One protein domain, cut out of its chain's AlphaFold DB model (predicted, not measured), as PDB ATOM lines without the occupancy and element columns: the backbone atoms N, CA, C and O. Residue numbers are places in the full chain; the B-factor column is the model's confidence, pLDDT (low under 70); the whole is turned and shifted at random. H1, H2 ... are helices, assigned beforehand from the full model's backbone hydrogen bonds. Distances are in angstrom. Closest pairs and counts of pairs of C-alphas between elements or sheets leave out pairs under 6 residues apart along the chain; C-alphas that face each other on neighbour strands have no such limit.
ATOM      1  N   LYS A  43     -10.742  13.052 -33.439       94.56
ATOM      2  CA  LYS A  43     -10.598  14.511 -33.650       94.56
ATOM      3  C   LYS A  43     -10.235  15.272 -32.371       94.56
ATOM      4  O   LYS A  43      -9.979  16.472 -32.415       94.56
ATOM      5  N   LYS A  44     -10.278  14.582 -31.230       95.06
ATOM      6  CA  LYS A  44      -9.927  15.051 -29.886       95.06
ATOM      7  C   LYS A  44      -9.346  13.868 -29.115       95.06
ATOM      8  O   LYS A  44      -9.654  12.725 -29.452       95.06
ATOM      9  N   TRP A  45      -8.558  14.144 -28.080       93.31
ATOM     10  CA  TRP A  45      -8.111  13.102 -27.160       93.31
ATOM     11  C   TRP A  45      -9.309  12.433 -26.473       93.31
ATOM     12  O   TRP A  45     -10.238  13.143 -26.068       93.31
ATOM     13  N   PRO A  46      -9.309  11.095 -26.334       92.88
ATOM     14  CA  PRO A  46     -10.294  10.409 -25.512       92.88
ATOM     15  C   PRO A  46     -10.277  10.941 -24.069       92.88
ATOM     16  O   PRO A  46      -9.209  11.307 -23.566       92.88
ATOM     17  N   PRO A  47     -11.430  10.984 -23.378       95.50
ATOM     18  CA  PRO A  47     -11.465  11.313 -21.956       95.50
ATOM     19  C   PRO A  47     -10.517  10.411 -21.154       95.50
ATOM     20  O   PRO A  47     -10.528   9.197 -21.339       95.50
ATOM     21  N   GLY A  48      -9.699  11.003 -20.279       96.50
ATOM     22  CA  GLY A  48      -8.745  10.271 -19.436       96.50
ATOM     23  C   GLY A  48      -7.453   9.820 -20.133       96.50
ATOM     24  O   GLY A  48      -6.645   9.117 -19.530       96.50
ATOM     25  N   TRP A  49      -7.241  10.186 -21.406       95.81
ATOM     26  CA  TRP A  49      -6.084   9.707 -22.170       95.81
ATOM     27  C   TRP A  49      -4.737  10.089 -21.545       95.81
ATOM     28  O   TRP A  49      -3.810   9.284 -21.567       95.81
ATOM     29  N   HIS A  50      -4.604  11.297 -20.991       97.38
ATOM     30  CA  HIS A  50      -3.329  11.752 -20.429       97.38
ATOM     31  C   HIS A  50      -2.926  10.923 -19.206       97.38
ATOM     32  O   HIS A  50      -1.766  10.543 -19.072       97.38
ATOM     33  N   GLU A  51      -3.893  10.610 -18.346       98.44
ATOM     34  CA  GLU A  51      -3.714   9.787 -17.159       98.44
ATOM     35  C   GLU A  51      -3.342   8.354 -17.550       98.44
ATOM     36  O   GLU A  51      -2.341   7.828 -17.065       98.44
ATOM     37  N   THR A  52      -4.079   7.760 -18.496       97.94
ATOM     38  CA  THR A  52      -3.781   6.420 -19.022       97.94
ATOM     39  C   THR A  52      -2.393   6.352 -19.662       97.94
ATOM     40  O   THR A  52      -1.642   5.407 -19.422       97.94
ATOM     41  N   ALA A  53      -2.020   7.358 -20.459       97.94
ATOM     42  CA  ALA A  53      -0.705   7.418 -21.085       97.94
ATOM     43  C   ALA A  53       0.412   7.527 -20.037       97.94
ATOM     44  O   ALA A  53       1.403   6.803 -20.125       97.94
ATOM     45  N   GLN A  54       0.248   8.384 -19.023       98.25
ATOM     46  CA  GLN A  54       1.241   8.542 -17.963       98.25
ATOM     47  C   GLN A  54       1.407   7.263 -17.135       98.25
ATOM     48  O   GLN A  54       2.536   6.889 -16.817       98.25
ATOM     49  N   GLU A  55       0.313   6.575 -16.804       98.56
ATOM     50  CA  GLU A  55       0.363   5.289 -16.104       98.56
ATOM     51  C   GLU A  55       1.149   4.246 -16.909       98.56
ATOM     52  O   GLU A  55       2.067   3.617 -16.377       98.56
ATOM     53  N   GLY A  56       0.866   4.127 -18.210       98.44
ATOM     54  CA  GLY A  56       1.599   3.231 -19.102       98.44
ATOM     55  C   GLY A  56       3.095   3.554 -19.174       98.44
ATOM     56  O   GLY A  56       3.924   2.654 -19.047       98.44
ATOM     57  N   VAL A  57       3.450   4.836 -19.302       98.38
ATOM     58  CA  VAL A  57       4.854   5.280 -19.329       98.38
ATOM     59  C   VAL A  57       5.554   5.006 -17.997       98.38
ATOM     60  O   VAL A  57       6.694   4.552 -17.998       98.38
ATOM     61  N   ASN A  58       4.888   5.202 -16.856       98.56
ATOM     62  CA  ASN A  58       5.464   4.879 -15.546       98.56
ATOM     63  C   ASN A  58       5.819   3.386 -15.438       98.56
ATOM     64  O   ASN A  58       6.890   3.036 -14.938       98.56
ATOM     65  N   ILE A  59       4.937   2.511 -15.935       98.44
ATOM     66  CA  ILE A  59       5.171   1.061 -15.983       98.44
ATOM     67  C   ILE A  59       6.338   0.736 -16.919       98.44
ATOM     68  O   ILE A  59       7.217  -0.047 -16.554       98.44
ATOM     69  N   GLU A  60       6.378   1.340 -18.110       98.06
ATOM     70  CA  GLU A  60       7.490   1.173 -19.049       98.06
ATOM     71  C   GLU A  60       8.817   1.565 -18.392       98.06
ATOM     72  O   GLU A  60       9.742   0.755 -18.365       98.06
ATOM     73  N   MET A  61       8.892   2.762 -17.800       98.25
ATOM     74  CA  MET A  61      10.087   3.284 -17.134       98.25
ATOM     75  C   MET A  61      10.576   2.363 -16.012       98.25
ATOM     76  O   MET A  61      11.774   2.095 -15.927       98.25
ATOM     77  N   ALA A  62       9.668   1.827 -15.192       97.81
ATOM     78  CA  ALA A  62      10.014   0.891 -14.124       97.81
ATOM     79  C   ALA A  62      10.576  -0.442 -14.654       97.81
ATOM     80  O   ALA A  62      11.471  -1.027 -14.036       97.81
ATOM     81  N   ASN A  63      10.086  -0.902 -15.808       97.94
ATOM     82  CA  ASN A  63      10.479  -2.169 -16.430       97.94
ATOM     83  C   ASN A  63      11.746  -2.080 -17.292       97.94
ATOM     84  O   ASN A  63      12.239  -3.108 -17.763       97.94
ATOM     85  N   ARG A  64      12.307  -0.882 -17.494       97.75
ATOM     86  CA  ARG A  64      13.563  -0.716 -18.236       97.75
ATOM     87  C   ARG A  64      14.719  -1.460 -17.551       97.75
ATOM     88  O   ARG A  64      14.756  -1.536 -16.311       97.75
ATOM     89  N   PRO A  65      15.689  -1.986 -18.318       97.81
ATOM     90  CA  PRO A  65      16.932  -2.490 -17.746       97.81
ATOM     91  C   PRO A  65      17.643  -1.382 -16.943       97.81
ATOM     92  O   PRO A  65      17.677  -0.243 -17.420       97.81
ATOM     93  N   PRO A  66      18.183  -1.659 -15.737       96.38
ATOM     94  CA  PRO A  66      18.801  -0.633 -14.890       96.38
ATOM     95  C   PRO A  66      19.895   0.181 -15.594       96.38
ATOM     96  O   PRO A  66      20.000   1.386 -15.383       96.38
ATOM     97  N   GLU A  67      20.670  -0.449 -16.476       96.62
ATOM     98  CA  GLU A  67      21.732   0.184 -17.261       96.62
ATOM     99  C   GLU A  67      21.222   1.195 -18.302       96.62
ATOM    100  O   GLU A  67      21.999   1.998 -18.813       96.62
ATOM    101  N   GLN A  68      19.921   1.180 -18.610       97.62
ATOM    102  CA  GLN A  68      19.276   2.128 -19.522       97.62
ATOM    103  C   GLN A  68      18.525   3.252 -18.794       97.62
ATOM    104  O   GLN A  68      17.843   4.051 -19.446       97.62
ATOM    105  N   GLY A  69      18.617   3.299 -17.462       97.62
ATOM    106  CA  GLY A  69      17.938   4.282 -16.629       97.62
ATOM    107  C   GLY A  69      16.454   4.002 -16.404       97.62
ATOM    108  O   GLY A  69      15.762   3.461 -17.273       97.62
ATOM    109  N   ARG A  70      15.960   4.419 -15.236       98.06
ATOM    110  CA  ARG A  70      14.543   4.339 -14.838       98.06
ATOM    111  C   ARG A  70      13.962   5.686 -14.412       98.06
ATOM    112  O   ARG A  70      12.750   5.785 -14.241       98.06
ATOM    113  N   THR A  71      14.788   6.724 -14.276       98.12
ATOM    114  CA  THR A  71      14.323   8.114 -14.139       98.12
ATOM    115  C   THR A  71      14.418   8.867 -15.462       98.12
ATOM    116  O   THR A  71      15.164   8.480 -16.361       98.12
ATOM    117  N   ASN A  72      13.696   9.982 -15.582       98.31
ATOM    118  CA  ASN A  72      13.755  10.828 -16.778       98.31
ATOM    119  C   ASN A  72      15.188  11.273 -17.100       98.31
ATOM    120  O   ASN A  72      15.596  11.250 -18.259       98.31
ATOM    121  N   GLU A  73      15.969  11.639 -16.084       98.50
ATOM    122  CA  GLU A  73      17.343  12.116 -16.245       98.50
ATOM    123  C   GLU A  73      18.276  11.002 -16.724       98.50
ATOM    124  O   GLU A  73      19.136  11.235 -17.571       98.50
ATOM    125  N   GLU A  74      18.125   9.786 -16.196       98.38
ATOM    126  CA  GLU A  74      18.925   8.634 -16.617       98.38
ATOM    127  C   GLU A  74      18.576   8.196 -18.040       98.38
ATOM    128  O   GLU A  74      19.474   7.964 -18.848       98.38
ATOM    129  N   ILE A  75      17.281   8.141 -18.364       98.56
ATOM    130  CA  ILE A  75      16.794   7.778 -19.697       98.56
ATOM    131  C   ILE A  75      17.248   8.809 -20.731       98.56
ATOM    132  O   ILE A  75      17.665   8.433 -21.827       98.56
ATOM    133  N   ALA A  76      17.204  10.100 -20.391       98.50
ATOM    134  CA  ALA A  76      17.695  11.163 -21.260       98.50
ATOM    135  C   ALA A  76      19.196  11.015 -21.535       98.50
ATOM    136  O   ALA A  76      19.590  11.053 -22.698       98.50
ATOM    137  N   ARG A  77      20.015  10.764 -20.502       98.44
ATOM    138  CA  ARG A  77      21.454  10.504 -20.681       98.44
ATOM    139  C   ARG A  77      21.705   9.296 -21.578       98.44
ATOM    140  O   ARG A  77      22.420   9.417 -22.564       98.44
ATOM    141  N   TRP A  78      21.052   8.168 -21.295       98.44
ATOM    142  CA  TRP A  78      21.196   6.949 -22.092       98.44
ATOM    143  C   TRP A  78      20.797   7.158 -23.564       98.44
ATOM    144  O   TRP A  78      21.472   6.684 -24.479       98.44
ATOM    145  N   ARG A  79      19.713   7.906 -23.811       97.81
ATOM    146  CA  ARG A  79      19.298   8.305 -25.163       97.81
ATOM    147  C   ARG A  79      20.378   9.145 -25.840       97.81
ATOM    148  O   ARG A  79      20.679   8.893 -27.004       97.81
ATOM    149  N   ASP A  80      20.920  10.140 -25.148       98.44
ATOM    150  CA  ASP A  80      21.883  11.084 -25.717       98.44
ATOM    151  C   ASP A  80      23.212  10.398 -26.065       98.44
ATOM    152  O   ASP A  80      23.741  10.629 -27.155       98.44
ATOM    153  N   ASP A  81      23.675   9.464 -25.232       98.19
ATOM    154  CA  ASP A  81      24.822   8.601 -25.540       98.19
ATOM    155  C   ASP A  81      24.582   7.800 -26.834       98.19
ATOM    156  O   ASP A  81      25.422   7.777 -27.737       98.19
ATOM    157  N   GLY A  82      23.395   7.202 -26.987       97.00
ATOM    158  CA  GLY A  82      23.015   6.495 -28.213       97.00
ATOM    159  C   GLY A  82      22.914   7.408 -29.442       97.00
ATOM    160  O   GLY A  82      23.312   7.022 -30.545       97.00
ATOM    161  N   LEU A  83      22.408   8.635 -29.272       97.81
ATOM    162  CA  LEU A  83      22.329   9.627 -30.346       97.81
ATOM    163  C   LEU A  83      23.720  10.057 -30.821       97.81
ATOM    164  O   LEU A  83      23.912  10.202 -32.028       97.81
ATOM    165  N   ILE A  84      24.692  10.211 -29.919       98.31
ATOM    166  CA  ILE A  84      26.086  10.515 -30.275       98.31
ATOM    167  C   ILE A  84      26.653   9.433 -31.198       98.31
ATOM    168  O   ILE A  84      27.226   9.756 -32.239       98.31
ATOM    169  N   GLU A  85      26.454   8.155 -30.874       97.69
ATOM    170  CA  GLU A  85      26.951   7.051 -31.704       97.69
ATOM    171  C   GLU A  85      26.295   7.023 -33.093       97.69
ATOM    172  O   GLU A  85      26.969   6.823 -34.108       97.69
ATOM    173  N   ILE A  86      24.995   7.321 -33.173       97.38
ATOM    174  CA  ILE A  86      24.300   7.473 -34.460       97.38
ATOM    175  C   ILE A  86      24.865   8.667 -35.246       97.38
ATOM    176  O   ILE A  86      25.086   8.561 -36.452       97.38
ATOM    177  N   LEU A  87      25.123   9.804 -34.597       97.25
ATOM    178  CA  LEU A  87      25.655  10.997 -35.263       97.25
ATOM    179  C   LEU A  87      27.077  10.787 -35.794       97.25
ATOM    180  O   LEU A  87      27.358  11.216 -36.916       97.25
ATOM    181  N   LYS A  88      27.932  10.077 -35.047       97.88
ATOM    182  CA  LYS A  88      29.259   9.639 -35.510       97.88
ATOM    183  C   LYS A  88      29.142   8.739 -36.739       97.88
ATOM    184  O   LYS A  88      29.816   8.970 -37.742       97.88
ATOM    185  N   PHE A  89      28.243   7.751 -36.708       97.00
ATOM    186  CA  PHE A  89      27.978   6.886 -37.864       97.00
ATOM    187  C   PHE A  89      27.541   7.694 -39.099       97.00
ATOM    188  O   PHE A  89      27.987   7.430 -40.216       97.00
ATOM    189  N   LEU A  90      26.713   8.722 -38.894       96.12
ATOM    190  CA  LEU A  90      26.251   9.638 -39.939       96.12
ATOM    191  C   LEU A  90      27.284  10.709 -40.340       96.12
ATOM    192  O   LEU A  90      26.988  11.501 -41.236       96.12
ATOM    193  N   LYS A  91      28.469  10.747 -39.710       97.19
ATOM    194  CA  LYS A  91      29.529  11.749 -39.930       97.19
ATOM    195  C   LYS A  91      29.047  13.194 -39.767       97.19
ATOM    196  O   LYS A  91      29.408  14.074 -40.548       97.19
ATOM    197  N   LYS A  92      28.175  13.426 -38.786       94.94
ATOM    198  CA  LYS A  92      27.668  14.769 -38.450       94.94
ATOM    199  C   LYS A  92      28.426  15.429 -37.303       94.94
ATOM    200  O   LYS A  92      28.270  16.630 -37.103       94.94
ATOM    201  N   ILE A  93      29.213  14.635 -36.586       94.38
ATOM    202  CA  ILE A  93      30.196  15.003 -35.568       94.38
ATOM    203  C   ILE A  93      31.388  14.055 -35.683       94.38
ATOM    204  O   ILE A  93      31.215  12.983 -36.318       94.38
TER     205      ILE A  93
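Overview. This is residues 43 to 93 of the 93 residues of the protein "3-hydroxyacyl-CoA dehydrogenase family protein" of Deltaproteobacteria bacterium (UniProt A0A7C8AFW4). Two helices, H1 and then H2, form the arms of a wide, open V, with the loop of residues 64 to 71 at its corner. Residues 43 to 48 make a tail that sticks out beyond the first arm. The printed part has 51 residues, two named helices and no named strand; its class is all helix. It is extended, with a radius of gyration of the C-alphas of 15.4 A, and flat, spanning 45 by 31 by 14 A.

Arrangement. H1, residues 49 to 63, and H2, residues 72 to 89, are only just apart, their closest C-alphas 8.4 A from each other. A short link of 8 residues joins them. Residues 43 to 57 stand free, of which 49 to 57 belong to H1. Residues 86 to 91 also stand free, of which 86 to 89 belong to H2. In H1 and H2 every O i to N i+4 pair is within hydrogen-bond range.

Along the chain. H1 begins at C-alpha 49 (-6.084, 9.707, -22.170) and measures 21.2 A from first to last C-alpha. H2 measures 25.7 A and ends at C-alpha 89 (27.978, 6.886, -37.864).

Size, cuts and confidence. The C-alphas of Pro 47 and Lys 91 are the two farthest apart, at 44.8 A. The printed part has no cut, and no printed residue is under 70 in pLDDT.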